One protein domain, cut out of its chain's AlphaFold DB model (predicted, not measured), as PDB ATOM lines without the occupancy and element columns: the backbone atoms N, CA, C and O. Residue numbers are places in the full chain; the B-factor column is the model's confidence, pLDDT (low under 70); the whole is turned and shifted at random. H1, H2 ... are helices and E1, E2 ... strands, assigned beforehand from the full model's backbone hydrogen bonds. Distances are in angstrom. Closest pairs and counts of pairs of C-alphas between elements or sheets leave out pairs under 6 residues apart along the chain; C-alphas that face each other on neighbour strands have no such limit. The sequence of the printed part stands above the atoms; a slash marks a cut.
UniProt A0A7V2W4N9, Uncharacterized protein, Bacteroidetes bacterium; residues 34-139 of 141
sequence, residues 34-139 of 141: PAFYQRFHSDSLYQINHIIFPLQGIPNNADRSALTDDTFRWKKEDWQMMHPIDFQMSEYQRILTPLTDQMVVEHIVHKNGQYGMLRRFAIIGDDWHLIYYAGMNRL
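This is residues 34 to 139 of the 141 residues of an uncharacterized protein of Bacteroidetes bacterium (UniProt A0A7V2W4N9). A twisted wall of five strands, with two short helices, H1 and H2, that meet at a corner and only graze the sheet, and a long winding link, residues 59 to 91, that runs from edge strand E1 to edge strand E2 at the other edge and pairs briefly with E1 through residues 73 to 74. The printed part has 106 residues, with elements in the order H1, H2, E1, E2, E3, E4, E5, class mixed. The sheet, E1 E5 E4 E3 E2, is mixed. The whole is compact, with a radius of gyration of the C-alphas of 13.6 A and spans of 36 by 34 by 27 A.

E5, residues 127 to 138, is 31.5 A long and ends at C-alpha 138 (131.640, 126.449, 175.296). E4, residues 115 to 124, measures 29.4 A; E3, 103 to 110, 23.3 A; E2, 92 to 100, 24.8 A. E1, residues 51 to 58, measures 15.2 A and bends by 87 degrees at residue 54. H1, residues 34 to 42, begins at C-alpha 34 (125.737, 152.257, 183.379) and measures 12.4 A; H2, residues 44 to 49, 8.7 A.

E2 to E5 form a meander, each strand the antiparallel neighbour of the one before. Across the neighbour strands E5 and E4, N 131 and O 120 are within hydrogen-bond range at 2.9 A; across E4 and E3, N 106 and O 119 are at 2.8 A; and across E3 and E2, N 95 and O 107 are at 2.8 A, both also within hydrogen-bond range. E1 is parallel to E5 at 24 degrees, with N 133 and O 56 at 3.0 A. Residues 55 to 56 of E1 also pair, antiparallel, with residues 73 to 74. H1 only grazes the sheet with residues 36 to 40; the closest C-alphas of H1 and E5, Phe 36 and Trp 128, are 6.7 A apart. H2 only grazes it with residues 47 to 49. H1 and H2 touch only at the corner, with C-alphas of Phe 40 and Gln 47 closest at 4.7 A, at a steep tilt of 62 degrees, opposite ways. In both helices every O i to N i+4 pair is within hydrogen-bond range. E2 and E5 are apart.

The C-alphas farthest apart, of Asn 112 and Gly 125, are 38.1 A apart. The printed part has no cut. The link from E1 to E2, 33 residues, is long. The mean pLDDT of the printed part is 95.5, and no printed residue is under 70.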
ATOM      1  N   PRO A  34     124.432 151.962 183.978       97.38
ATOM      2  CA  PRO A  34     125.737 152.257 183.379       97.38
ATOM      3  C   PRO A  34     126.794 152.712 184.397       97.38
ATOM      4  O   PRO A  34     127.949 152.291 184.315       97.38
ATOM      5  N   ALA A  35     126.401 153.537 185.374       98.12
ATOM      6  CA  ALA A  35     127.301 154.033 186.414       98.12
ATOM      7  C   ALA A  35     127.707 152.914 187.383       98.12
ATOM      8  O   ALA A  35     128.895 152.757 187.682       98.12
ATOM      9  N   PHE A  36     126.735 152.094 187.806       98.50
ATOM     10  CA  PHE A  36     126.987 150.862 188.551       98.50
ATOM     11  C   PHE A  36     127.976 149.964 187.802       98.50
ATOM     12  O   PHE A  36     129.010 149.601 188.354       98.50
ATOM     13  N   TYR A  37     127.698 149.647 186.534       98.19
ATOM     14  CA  TYR A  37     128.479 148.697 185.744       98.19
ATOM     15  C   TYR A  37     129.934 149.152 185.597       98.19
ATOM     16  O   TYR A  37     130.856 148.344 185.739       98.19
ATOM     17  N   GLN A  38     130.152 150.445 185.336       97.69
ATOM     18  CA  GLN A  38     131.493 151.019 185.267       97.69
ATOM     19  C   GLN A  38     132.226 150.848 186.601       97.69
ATOM     20  O   GLN A  38     133.333 150.305 186.621       97.69
ATOM     21  N   ARG A  39     131.596 151.254 187.711       98.44
ATOM     22  CA  ARG A  39     132.202 151.177 189.045       98.44
ATOM     23  C   ARG A  39     132.463 149.734 189.475       98.44
ATOM     24  O   ARG A  39     133.534 149.447 189.998       98.44
ATOM     25  N   PHE A  40     131.533 148.826 189.186       98.62
ATOM     26  CA  PHE A  40     131.640 147.391 189.451       98.62
ATOM     27  C   PHE A  40     132.882 146.765 188.817       98.62
ATOM     28  O   PHE A  40     133.481 145.875 189.410       98.62
ATOM     29  N   HIS A  41     133.298 147.223 187.638       98.25
ATOM     30  CA  HIS A  41     134.484 146.686 186.969       98.25
ATOM     31  C   HIS A  41     135.773 147.455 187.300       98.25
ATOM     32  O   HIS A  41     136.857 146.918 187.093       98.25
ATOM     33  N   SER A  42     135.690 148.691 187.802       97.69
ATOM     34  CA  SER A  42     136.870 149.518 188.102       97.69
ATOM     35  C   SER A  42     137.284 149.530 189.577       97.69
ATOM     36  O   SER A  42     138.439 149.820 189.874       97.69
ATOM     37  N   ASP A  43     136.363 149.256 190.502       98.44
ATOM     38  CA  ASP A  43     136.592 149.308 191.949       98.44
ATOM     39  C   ASP A  43     136.393 147.915 192.560       98.44
ATOM     40  O   ASP A  43     135.289 147.376 192.619       98.44
ATOM     41  N   SER A  44     137.498 147.333 193.023       97.00
ATOM     42  CA  SER A  44     137.532 145.979 193.577       97.00
ATOM     43  C   SER A  44     136.720 145.828 194.866       97.00
ATOM     44  O   SER A  44     136.067 144.805 195.066       97.00
ATOM     45  N   LEU A  45     136.728 146.843 195.734       98.12
ATOM     46  CA  LEU A  45     135.953 146.808 196.973       98.12
ATOM     47  C   LEU A  45     134.462 146.953 196.664       98.12
ATOM     48  O   LEU A  45     133.640 146.226 197.226       98.12
ATOM     49  N   TYR A  46     134.119 147.855 195.741       98.62
ATOM     50  CA  TYR A  46     132.745 148.010 195.276       98.62
ATOM     51  C   TYR A  46     132.229 146.716 194.642       98.62
ATOM     52  O   TYR A  46     131.146 146.271 195.003       98.62
ATOM     53  N   GLN A  47     133.021 146.061 193.791       98.62
ATOM     54  CA  GLN A  47     132.659 144.777 193.193       98.62
ATOM     55  C   GLN A  47     132.290 143.732 194.249       98.62
ATOM     56  O   GLN A  47     131.198 143.177 194.202       98.62
ATOM     57  N   ILE A  48     133.168 143.496 195.227       98.31
ATOM     58  CA  ILE A  48     132.931 142.501 196.281       98.31
ATOM     59  C   ILE A  48     131.684 142.829 197.110       98.31
ATOM     60  O   ILE A  48     130.961 141.913 197.497       98.31
ATOM     61  N   ASN A  49     131.418 144.110 197.370       98.12
ATOM     62  CA  ASN A  49     130.243 144.536 198.133       98.12
ATOM     63  C   ASN A  49     128.930 144.439 197.339       98.12
ATOM     64  O   ASN A  49     127.874 144.391 197.956       98.12
ATOM     65  N   HIS A  50     128.993 144.372 196.005       98.56
ATOM     66  CA  HIS A  50     127.825 144.262 195.118       98.56
ATOM     67  C   HIS A  50     127.698 142.865 194.495       98.56
ATOM     68  O   HIS A  50     127.076 142.684 193.446       98.56
ATOM     69  N   ILE A  51     128.284 141.856 195.138       98.50
ATOM     70  CA  ILE A  51     128.060 140.446 194.828       98.50
ATOM     71  C   ILE A  51     127.427 139.792 196.048       98.50
ATOM     72  O   ILE A  51     127.964 139.849 197.155       98.50
ATOM     73  N   ILE A  52     126.304 139.113 195.833       94.00
ATOM     74  CA  ILE A  52     125.670 138.327 196.888       94.00
ATOM     75  C   ILE A  52     126.293 136.938 196.890       94.00
ATOM     76  O   ILE A  52     125.963 136.089 196.064       94.00
ATOM     77  N   PHE A  53     127.218 136.720 197.822       97.38
ATOM     78  CA  PHE A  53     127.800 135.407 198.068       97.38
ATOM     79  C   PHE A  53     126.940 134.588 199.049       97.38
ATOM     80  O   PHE A  53     126.403 135.160 199.999       97.38
ATOM     81  N   PRO A  54     126.850 133.254 198.891       97.62
ATOM     82  CA  PRO A  54     127.396 132.460 197.790       97.62
ATOM     83  C   PRO A  54     126.635 132.720 196.477       97.62
ATOM     84  O   PRO A  54     125.409 132.624 196.430       97.62
ATOM     85  N   LEU A  55     127.361 133.042 195.404       98.12
ATOM     86  CA  LEU A  55     126.769 133.516 194.151       98.12
ATOM     87  C   LEU A  55     126.441 132.333 193.238       98.12
ATOM     88  O   LEU A  55     127.314 131.526 192.923       98.12
ATOM     89  N   GLN A  56     125.197 132.233 192.773       97.19
ATOM     90  CA  GLN A  56     124.798 131.187 191.829       97.19
ATOM     91  C   GLN A  56     125.496 131.327 190.475       97.19
ATOM     92  O   GLN A  56     125.744 132.434 189.994       97.19
ATOM     93  N   GLY A  57     125.825 130.198 189.843       95.88
ATOM     94  CA  GLY A  57     126.553 130.246 188.590       95.88
ATOM     95  C   GLY A  57     126.898 128.903 187.977       95.88
ATOM     96  O   GLY A  57     126.431 127.863 188.421       95.88
ATOM     97  N   ILE A  58     127.773 128.970 186.979       96.31
ATOM     98  CA  ILE A  58     128.433 127.831 186.335       96.31
ATOM     99  C   ILE A  58     129.936 128.146 186.332       96.31
ATOM    100  O   ILE A  58     130.293 129.279 185.986       96.31
ATOM    101  N   PRO A  59     130.826 127.206 186.698       95.19
ATOM    102  CA  PRO A  59     132.266 127.448 186.689       95.19
ATOM    103  C   PRO A  59     132.807 127.650 185.266       95.19
ATOM    104  O   PRO A  59     132.135 127.377 184.273       95.19
ATOM    105  N   ASN A  60     134.047 128.125 185.154       94.19
ATOM    106  CA  ASN A  60     134.752 128.147 183.870       94.19
ATOM    107  C   ASN A  60     135.009 126.715 183.376       94.19
ATOM    108  O   ASN A  60     135.358 125.849 184.178       94.19
ATOM    109  N   ASN A  61     134.936 126.494 182.062       93.56
ATOM    110  CA  ASN A  61     135.211 125.202 181.418       93.56
ATOM    111  C   ASN A  61     134.395 124.030 181.999       93.56
ATOM    112  O   ASN A  61     134.895 122.909 182.105       93.56
ATOM    113  N   ALA A  62     133.149 124.298 182.383       92.38
ATOM    114  CA  ALA A  62     132.192 123.310 182.841       92.38
ATOM    115  C   ALA A  62     131.986 122.213 181.789       92.38
ATOM    116  O   ALA A  62     131.842 122.472 180.589       92.38
ATOM    117  N   ASP A  63     131.948 120.969 182.260       88.69
ATOM    118  CA  ASP A  63     131.502 119.846 181.453       88.69
ATOM    119  C   ASP A  63     129.973 119.847 181.301       88.69
ATOM    120  O   ASP A  63     129.250 120.672 181.864       88.69
ATOM    121  N   ARG A  64     129.453 118.895 180.521       83.38
ATOM    122  CA  ARG A  64     128.016 118.824 180.243       83.38
ATOM    123  C   ARG A  64     127.172 118.631 181.506       83.38
ATOM    124  O   ARG A  64     126.061 119.149 181.538       83.38
ATOM    125  N   SER A  65     127.669 117.913 182.515       80.69
ATOM    126  CA  SER A  65     126.956 117.738 183.785       80.69
ATOM    127  C   SER A  65     126.919 119.024 184.608       80.69
ATOM    128  O   SER A  65     125.864 119.369 185.135       80.69
ATOM    129  N   ALA A  66     128.023 119.770 184.654       80.12
ATOM    130  CA  ALA A  66     128.118 121.034 185.378       80.12
ATOM    131  C   ALA A  66     127.286 122.158 184.734       80.12
ATOM    132  O   ALA A  66     126.850 123.069 185.431       80.12
ATOM    133  N   LEU A  67     126.999 122.093 183.426       80.31
ATOM    134  CA  LEU A  67     126.069 123.028 182.770       80.31
ATOM    135  C   LEU A  67     124.614 122.876 183.244       80.31
ATOM    136  O   LEU A  67     123.827 123.813 183.113       80.31
ATOM    137  N   THR A  68     124.248 121.696 183.748       81.44
ATOM    138  CA  THR A  68     122.904 121.390 184.266       81.44
ATOM    139  C   THR A  68     122.836 121.368 185.789       81.44
ATOM    140  O   THR A  68     121.762 121.150 186.342       81.44
ATOM    141  N   ASP A  69     123.969 121.573 186.457       85.19
ATOM    142  CA  ASP A  69     124.061 121.601 187.908       85.19
ATOM    143  C   ASP A  69     123.648 122.980 188.437       85.19
ATOM    144  O   ASP A  69     124.337 123.983 188.245       85.19
ATOM    145  N   ASP A  70     122.507 123.034 189.122       87.00
ATOM    146  CA  ASP A  70     121.994 124.248 189.749       87.00
ATOM    147  C   ASP A  70     122.521 124.462 191.176       87.00
ATOM    148  O   ASP A  70     122.159 125.459 191.816       87.00
ATOM    149  N   THR A  71     123.391 123.577 191.672       93.62
ATOM    150  CA  THR A  71     123.941 123.600 193.035       93.62
ATOM    151  C   THR A  71     125.275 124.334 193.133       93.62
ATOM    152  O   THR A  71     125.627 124.806 194.218       93.62
ATOM    153  N   PHE A  72     125.986 124.537 192.016       95.56
ATOM    154  CA  PHE A  72     127.254 125.267 192.018       95.56
ATOM    155  C   PHE A  72     127.085 126.709 192.518       95.56
ATOM    156  O   PHE A  72     126.168 127.443 192.126       95.56
ATOM    157  N   ARG A  73     127.998 127.139 193.391       97.19
ATOM    158  CA  ARG A  73     128.063 128.511 193.894       97.19
ATOM    159  C   ARG A  73     129.501 129.014 193.905       97.19
ATOM    160  O   ARG A  73     130.383 128.348 194.444       97.19
ATOM    161  N   TRP A  74     129.716 130.223 193.398       97.50
ATOM    162  CA  TRP A  74     130.953 130.963 193.612       97.50
ATOM    163  C   TRP A  74     131.042 131.397 195.072       97.50
ATOM    164  O   TRP A  74     130.089 131.944 195.638       97.50
ATOM    165  N   LYS A  75     132.206 131.166 195.672       98.06
ATOM    166  CA  LYS A  75     132.536 131.621 197.018       98.06
ATOM    167  C   LYS A  75     133.315 132.924 196.950       98.06
ATOM    168  O   LYS A  75     133.988 133.193 195.956       98.06
ATOM    169  N   LYS A  76     133.232 133.719 198.014       97.56
ATOM    170  CA  LYS A  76     133.936 135.001 198.096       97.56
ATOM    171  C   LYS A  76     135.451 134.803 198.076       97.56
ATOM    172  O   LYS A  76     136.160 135.595 197.468       97.56
ATOM    173  N   GLU A  77     135.925 133.739 198.716       97.00
ATOM    174  CA  GLU A  77     137.347 133.413 198.855       97.00
ATOM    175  C   GLU A  77     137.980 132.989 197.521       97.00
ATOM    176  O   GLU A  77     139.163 133.231 197.300       97.00
ATOM    177  N   ASP A  78     137.174 132.418 196.620       93.25
ATOM    178  CA  ASP A  78     137.596 131.922 195.305       93.25
ATOM    179  C   ASP A  78     137.244 132.904 194.169       93.25
ATOM    180  O   ASP A  78     137.361 132.576 192.982       93.25
ATOM    181  N   TRP A  79     136.762 134.104 194.511       97.19
ATOM    182  CA  TRP A  79     136.293 135.071 193.528       97.19
ATOM    183  C   TRP A  79     137.451 135.663 192.725       97.19
ATOM    184  O   TRP A  79     138.372 136.276 193.266       97.19
ATOM    185  N   GLN A  80     137.371 135.527 191.404       96.00
ATOM    186  CA  GLN A  80     138.289 136.185 190.484       96.00
ATOM    187  C   GLN A  80     137.730 137.553 190.105       96.00
ATOM    188  O   GLN A  80     136.637 137.649 189.546       96.00
ATOM    189  N   MET A  81     138.496 138.605 190.399       96.69
ATOM    190  CA  MET A  81     138.066 139.977 190.148       96.69
ATOM    191  C   MET A  81     137.756 140.200 188.668       96.69
ATOM    192  O   MET A  81     138.576 139.923 187.790       96.69
ATOM    193  N   MET A  82     136.565 140.728 188.390       95.69
ATOM    194  CA  MET A  82     136.184 141.122 187.038       95.69
ATOM    195  C   MET A  82     136.770 142.497 186.731       95.69
ATOM    196  O   MET A  82     136.653 143.424 187.531       95.69
ATOM    197  N   HIS A  83     137.352 142.635 185.545       94.75
ATOM    198  CA  HIS A  83     137.945 143.880 185.068       94.75
ATOM    199  C   HIS A  83     137.199 144.418 183.846       94.75
ATOM    200  O   HIS A  83     136.457 143.667 183.201       94.75
ATOM    201  N   PRO A  84     137.371 145.710 183.507       94.69
ATOM    202  CA  PRO A  84     136.771 146.276 182.314       94.69
ATOM    203  C   PRO A  84     137.330 145.572 181.077       94.69
ATOM    204  O   PRO A  84     138.533 145.329 180.980       94.69
ATOM    205  N   ILE A  85     136.452 145.256 180.129       93.06
ATOM    206  CA  ILE A  85     136.829 144.668 178.845       93.06
ATOM    207  C   ILE A  85     136.684 145.750 177.783       93.06
ATOM    208  O   ILE A  85     135.617 146.352 177.640       93.06
ATOM    209  N   ASP A  86     137.749 145.976 177.022       94.50
ATOM    210  CA  ASP A  86     137.676 146.767 175.801       94.50
ATOM    211  C   ASP A  86     137.091 145.903 174.676       94.50
ATOM    212  O   ASP A  86     137.793 145.143 174.007       94.50
ATOM    213  N   PHE A  87     135.779 146.002 174.472       93.31
ATOM    214  CA  PHE A  87     135.087 145.240 173.433       93.31
ATOM    215  C   PHE A  87     135.422 145.697 172.004       93.31
ATOM    216  O   PHE A  87     135.136 144.955 171.067       93.31
ATOM    217  N   GLN A  88     136.037 146.871 171.813       92.31
ATOM    218  CA  GLN A  88     136.495 147.308 170.489       92.31
ATOM    219  C   GLN A  88     137.783 146.585 170.090       92.31
ATOM    220  O   GLN A  88     137.954 146.221 168.926       92.31
ATOM    221  N   MET A  89     138.659 146.342 171.067       94.19
ATOM    222  CA  MET A  89     139.960 145.700 170.864       94.19
ATOM    223  C   MET A  89     139.948 144.185 171.121       94.19
ATOM    224  O   MET A  89     140.866 143.487 170.693       94.19
ATOM    225  N   SER A  90     138.939 143.657 171.820       94.56
ATOM    226  CA  SER A  90     138.849 142.227 172.147       94.56
ATOM    227  C   SER A  90     138.216 141.378 171.039       94.56
ATOM    228  O   SER A  90     137.470 141.872 170.193       94.56
ATOM    229  N   GLU A  91     138.415 140.060 171.118       96.50
ATOM    230  CA  GLU A  91     137.721 139.054 170.296       96.50
ATOM    231  C   GLU A  91     136.334 138.669 170.825       96.50
ATOM    232  O   GLU A  91     135.729 137.694 170.380       96.50
ATOM    233  N   TYR A  92     135.807 139.458 171.756       95.94
ATOM    234  CA  TYR A  92     134.488 139.271 172.330       95.94
ATOM    235  C   TYR A  92     133.560 140.410 171.931       95.94
ATOM    236  O   TYR A  92     133.965 141.563 171.796       95.94
ATOM    237  N   GLN A  93     132.287 140.073 171.783       96.31
ATOM    238  CA  GLN A  93     131.193 141.022 171.661       96.31
ATOM    239  C   GLN A  93     130.327 140.961 172.916       96.31
ATOM    240  O   GLN A  93     130.176 139.896 173.523       96.31
ATOM    241  N   ARG A  94     129.748 142.103 173.285       96.19
ATOM    242  CA  ARG A  94     128.839 142.225 174.422       96.19
ATOM    243  C   ARG A  94     127.427 142.523 173.950       96.19
ATOM    244  O   ARG A  94     127.228 143.404 173.118       96.19
ATOM    245  N   ILE A  95     126.466 141.846 174.563       95.94
ATOM    246  CA  ILE A  95     125.040 142.114 174.420       95.94
ATOM    247  C   ILE A  95     124.485 142.348 175.823       95.94
ATOM    248  O   ILE A  95     124.587 141.475 176.685       95.94
ATOM    249  N   LEU A  96     123.922 143.532 176.049       97.25
ATOM    250  CA  LEU A  96     123.180 143.858 177.262       97.25
ATOM    251  C   LEU A  96     121.692 143.811 176.933       97.25
ATOM    252  O   LEU A  96     121.242 144.507 176.027       97.25
ATOM    253  N   THR A  97     120.949 142.988 177.663       97.50
ATOM    254  CA  THR A  97     119.510 142.806 177.488       97.50
ATOM    255  C   THR A  97     118.805 143.245 178.770       97.50
ATOM    256  O   THR A  97     118.852 142.512 179.767       97.50
ATOM    257  N   PRO A  98     118.192 144.440 178.800       96.88
ATOM    258  CA  PRO A  98     117.342 144.843 179.910       96.88
ATOM    259  C   PRO A  98     116.067 143.989 179.918       96.88
ATOM    260  O   PRO A  98     115.250 144.067 179.009       96.88
ATOM    261  N   LEU A  99     115.894 143.150 180.942       95.12
ATOM    262  CA  LEU A  99     114.669 142.352 181.096       95.12
ATOM    263  C   LEU A  99     113.563 143.152 181.790       95.12
ATOM    264  O   LEU A  99     112.384 142.955 181.511       95.12
ATOM    265  N   THR A 100     113.957 144.029 182.714       95.56
ATOM    266  CA  THR A 100     113.094 144.976 183.434       95.56
ATOM    267  C   THR A 100     113.916 146.214 183.804       95.56
ATOM    268  O   THR A 100     115.143 146.197 183.690       95.56
ATOM    269  N   ASP A 101     113.278 147.248 184.359       95.81
ATOM    270  CA  ASP A 101     113.981 148.415 184.924       95.81
ATOM    271  C   ASP A 101     114.897 148.065 186.113       95.81
ATOM    272  O   ASP A 101     115.709 148.880 186.543       95.81
ATOM    273  N   GLN A 102     114.790 146.847 186.647       97.44
ATOM    274  CA  GLN A 102     115.539 146.378 187.813       97.44
ATOM    275  C   GLN A 102     116.405 145.154 187.503       97.44
ATOM    276  O   GLN A 102     116.968 144.569 188.424       97.44
ATOM    277  N   MET A 103     116.500 144.724 186.236       97.88
ATOM    278  CA  MET A 103     117.271 143.539 185.860       97.88
ATOM    279  C   MET A 103     117.868 143.651 184.459       97.88
ATOM    280  O   MET A 103     117.157 143.879 183.479       97.88
ATOM    281  N   VAL A 104     119.170 143.382 184.359       98.56
ATOM    282  CA  VAL A 104     119.920 143.348 183.099       98.56
ATOM    283  C   VAL A 104     120.665 142.024 182.985       98.56
ATOM    284  O   VAL A 104     121.334 141.586 183.923       98.56
ATOM    285  N   VAL A 105     120.576 141.394 181.817       98.50
ATOM    286  CA  VAL A 105     121.386 140.225 181.469       98.50
ATOM    287  C   VAL A 105     122.490 140.651 180.516       98.50
ATOM    288  O   VAL A 105     122.235 141.278 179.492       98.50
ATOM    289  N   GLU A 106     123.721 140.289 180.846       98.38
ATOM    290  CA  GLU A 106     124.884 140.487 179.993       98.38
ATOM    291  C   GLU A 106     125.317 139.150 179.399       98.38
ATOM    292  O   GLU A 106     125.595 138.194 180.125       98.38
ATOM    293  N   HIS A 107     125.430 139.117 178.075       97.69
ATOM    294  CA  HIS A 107     126.132 138.067 177.353       97.69
ATOM    295  C   HIS A 107     127.433 138.638 176.806       97.69
ATOM    296  O   HIS A 107     127.430 139.660 176.116       97.69
ATOM    297  N   ILE A 108     128.540 137.954 177.075       97.31
ATOM    298  CA  ILE A 108     129.825 138.234 176.436       97.31
ATOM    299  C   ILE A 108     130.207 136.977 175.672       97.31
ATOM    300  O   ILE A 108     130.383 135.914 176.265       97.31
ATOM    301  N   VAL A 109     130.291 137.091 174.352       97.00
ATOM    302  CA  VAL A 109     130.426 135.950 173.442       97.00
ATOM    303  C   VAL A 109     131.634 136.177 172.553       97.00
ATOM    304  O   VAL A 109     131.836 137.278 172.044       97.00
ATOM    305  N   HIS A 110     132.460 135.155 172.374       96.94
ATOM    306  CA  HIS A 110     133.565 135.213 171.427       96.94
ATOM    307  C   HIS A 110     133.003 135.412 170.010       96.94
ATOM    308  O   HIS A 110     131.981 134.821 169.667       96.94
ATOM    309  N   LYS A 111     133.653 136.208 169.155       95.25
ATOM    310  CA  LYS A 111     133.148 136.547 167.805       95.25
ATOM    311  C   LYS A 111     132.882 135.322 166.914       95.25
ATOM    312  O   LYS A 111     132.038 135.376 166.031       95.25
ATOM    313  N   ASN A 112     133.568 134.203 167.164       94.31
ATOM    314  CA  ASN A 112     133.323 132.922 166.481       94.31
ATOM    315  C   ASN A 112     132.091 132.140 167.001       94.31
ATOM    316  O   ASN A 112     131.806 131.058 166.494       94.31
ATOM    317  N   GLY A 113     131.409 132.634 168.039       93.12
ATOM    318  CA  GLY A 113     130.221 132.029 168.645       93.12
ATOM    319  C   GLY A 113     130.460 130.768 169.481       93.12
ATOM    320  O   GLY A 113     129.501 130.176 169.959       93.12
ATOM    321  N   GLN A 114     131.705 130.320 169.663       93.69
ATOM    322  CA  GLN A 114     131.991 129.039 170.323       93.69
ATOM    323  C   GLN A 114     132.066 129.134 171.841       93.69
ATOM    324  O   GLN A 114     131.820 128.139 172.515       93.69
ATOM    325  N   TYR A 115     132.422 130.298 172.372       95.62
ATOM    326  CA  TYR A 115     132.617 130.510 173.799       95.62
ATOM    327  C   TYR A 115     131.826 131.716 174.267       95.62
ATOM    328  O   TYR A 115     131.704 132.703 173.538       95.62
ATOM    329  N   GLY A 116     131.327 131.658 175.494       96.31
ATOM    330  CA  GLY A 116     130.670 132.794 176.107       96.31
ATOM    331  C   GLY A 116     130.585 132.693 177.617       96.31
ATOM    332  O   GLY A 116     130.832 131.648 178.217       96.31
ATOM    333  N   MET A 117     130.222 133.819 178.211       96.75
ATOM    334  CA  MET A 117     129.883 133.966 179.618       96.75
ATOM    335  C   MET A 117     128.552 134.713 179.736       96.75
ATOM    336  O   MET A 117     128.165 135.466 178.834       96.75
ATOM    337  N   LEU A 118     127.870 134.516 180.862       97.50
ATOM    338  CA  LEU A 118     126.587 135.149 181.154       97.50
ATOM    339  C   LEU A 118     126.613 135.734 182.558       97.50
ATOM    340  O   LEU A 118     126.988 135.054 183.516       97.50
ATOM    341  N   ARG A 119     126.159 136.976 182.696       98.38
ATOM    342  CA  ARG A 119     125.966 137.623 183.996       98.38
ATOM    343  C   ARG A 119     124.546 138.142 184.103       98.38
ATOM    344  O   ARG A 119     123.968 138.599 183.117       98.38
ATOM    345  N   ARG A 120     123.978 138.070 185.302       98.44
ATOM    346  CA  ARG A 120     122.691 138.699 185.609       98.44
ATOM    347  C   ARG A 120     122.899 139.697 186.725       98.44
ATOM    348  O   ARG A 120     123.422 139.341 187.783       98.44
ATOM    349  N   PHE A 121     122.465 140.916 186.468       98.62
ATOM    350  CA  PHE A 121     122.477 142.003 187.424       98.62
ATOM    351  C   PHE A 121     121.046 142.346 187.793       98.62
ATOM    352  O   PHE A 121     120.186 142.385 186.911       98.62
ATOM    353  N   ALA A 122     120.792 142.594 189.071       98.38
ATOM    354  CA  ALA A 122     119.485 143.031 189.533       98.38
ATOM    355  C   ALA A 122     119.597 144.009 190.697       98.38
ATOM    356  O   ALA A 122     120.577 143.968 191.442       98.38
ATOM    357  N   ILE A 123     118.586 144.856 190.865       98.25
ATOM    358  CA  ILE A 123     118.452 145.677 192.067       98.25
ATOM    359  C   ILE A 123     118.008 144.782 193.225       98.25
ATOM    360  O   ILE A 123     117.037 144.031 193.111       98.25
ATOM    361  N   ILE A 124     118.735 144.850 194.339       96.00
ATOM    362  CA  ILE A 124     118.396 144.171 195.591       96.00
ATOM    363  C   ILE A 124     118.466 145.204 196.708       96.00
ATOM    364  O   ILE A 124     119.509 145.816 196.936       96.00
ATOM    365  N   GLY A 125     117.335 145.410 197.386       93.31
ATOM    366  CA  GLY A 125     117.140 146.618 198.182       93.31
ATOM    367  C   GLY A 125     117.105 147.824 197.249       93.31
ATOM    368  O   GLY A 125     116.237 147.889 196.384       93.31
ATOM    369  N   ASP A 126     118.090 148.708 197.387       94.12
ATOM    370  CA  ASP A 126     118.164 149.973 196.650       94.12
ATOM    371  C   ASP A 126     119.389 150.074 195.720       94.12
ATOM    372  O   ASP A 126     119.628 151.133 195.142       94.12
ATOM    373  N   ASP A 127     120.180 149.001 195.566       97.06
ATOM    374  CA  ASP A 127     121.398 149.022 194.737       97.06
ATOM    375  C   ASP A 127     121.513 147.803 193.808       97.06
ATOM    376  O   ASP A 127     120.928 146.738 194.036       97.06
ATOM    377  N   TRP A 128     122.282 147.965 192.737       98.62
ATOM    378  CA  TRP A 128     122.539 146.949 191.723       98.62
ATOM    379  C   TRP A 128     123.543 145.909 192.212       98.62
ATOM    380  O   TRP A 128     124.616 146.238 192.699       98.62
ATOM    381  N   HIS A 129     123.237 144.634 192.012       98.75
ATOM    382  CA  HIS A 129     124.088 143.525 192.422       98.75
ATOM    383  C   HIS A 129     124.274 142.527 191.284       98.75
ATOM    384  O   HIS A 129     123.367 142.309 190.478       98.75
ATOM    385  N   LEU A 130     125.430 141.865 191.246       98.69
ATOM    386  CA  LEU A 130     125.601 140.632 190.484       98.69
ATOM    387  C   LEU A 130     124.923 139.490 191.250       98.69
ATOM    388  O   LEU A 130     125.293 139.188 192.386       98.69
ATOM    389  N   ILE A 131     123.944 138.854 190.610       98.00
ATOM    390  CA  ILE A 131     123.102 137.813 191.227       98.00
ATOM    391  C   ILE A 131     123.282 136.435 190.590       98.00
ATOM    392  O   ILE A 131     122.852 135.428 191.146       98.00
ATOM    393  N   TYR A 132     123.925 136.376 189.422       97.88
ATOM    394  CA  TYR A 132     124.292 135.125 188.772       97.88
ATOM    395  C   TYR A 132     125.499 135.316 187.853       97.88
ATOM    396  O   TYR A 132     125.544 136.296 187.101       97.88
ATOM    397  N   TYR A 133     126.422 134.351 187.845       98.06
ATOM    398  CA  TYR A 133     127.561 134.338 186.925       98.06
ATOM    399  C   TYR A 133     127.847 132.943 186.357       98.06
ATOM    400  O   TYR A 133     128.322 132.053 187.061       98.06
ATOM    401  N   ALA A 134     127.626 132.763 185.057       96.88
ATOM    402  CA  ALA A 134     128.219 131.660 184.313       96.88
ATOM    403  C   ALA A 134     129.568 132.108 183.748       96.88
ATOM    404  O   ALA A 134     129.626 133.040 182.939       96.88
ATOM    405  N   GLY A 135     130.628 131.425 184.178       95.88
ATOM    406  CA  GLY A 135     131.986 131.594 183.681       95.88
ATOM    407  C   GLY A 135     132.118 131.299 182.188       95.88
ATOM    408  O   GLY A 135     131.154 130.934 181.511       95.88
ATOM    409  N   MET A 136     133.334 131.455 181.672       95.56
ATOM    410  CA  MET A 136     133.640 131.157 180.279       95.56
ATOM    411  C   MET A 136     133.405 129.677 179.993       95.56
ATOM    412  O   MET A 136     134.069 128.811 180.563       95.56
ATOM    413  N   ASN A 137     132.476 129.399 179.088       95.62
ATOM    414  CA  ASN A 137     132.093 128.052 178.704       95.62
ATOM    415  C   ASN A 137     131.894 127.953 177.200       95.62
ATOM    416  O   ASN A 137     131.631 128.946 176.519       95.62
ATOM    417  N   ARG A 138     132.004 126.730 176.680       93.75
ATOM    418  CA  ARG A 138     131.640 126.449 175.296       93.75
ATOM    419  C   ARG A 138     130.121 126.559 175.150       93.75
ATOM    420  O   ARG A 138     129.383 125.955 175.924       93.75
ATOM    421  N   LEU A 139     129.660 127.303 174.154       89.38
ATOM    422  CA  LEU A 139     128.240 127.400 173.832       89.38
ATOM    423  C   LEU A 139     127.814 126.153 173.045       89.38
ATOM    424  O   LEU A 139     128.537 125.690 172.159       89.38
TER     425      LEU A 139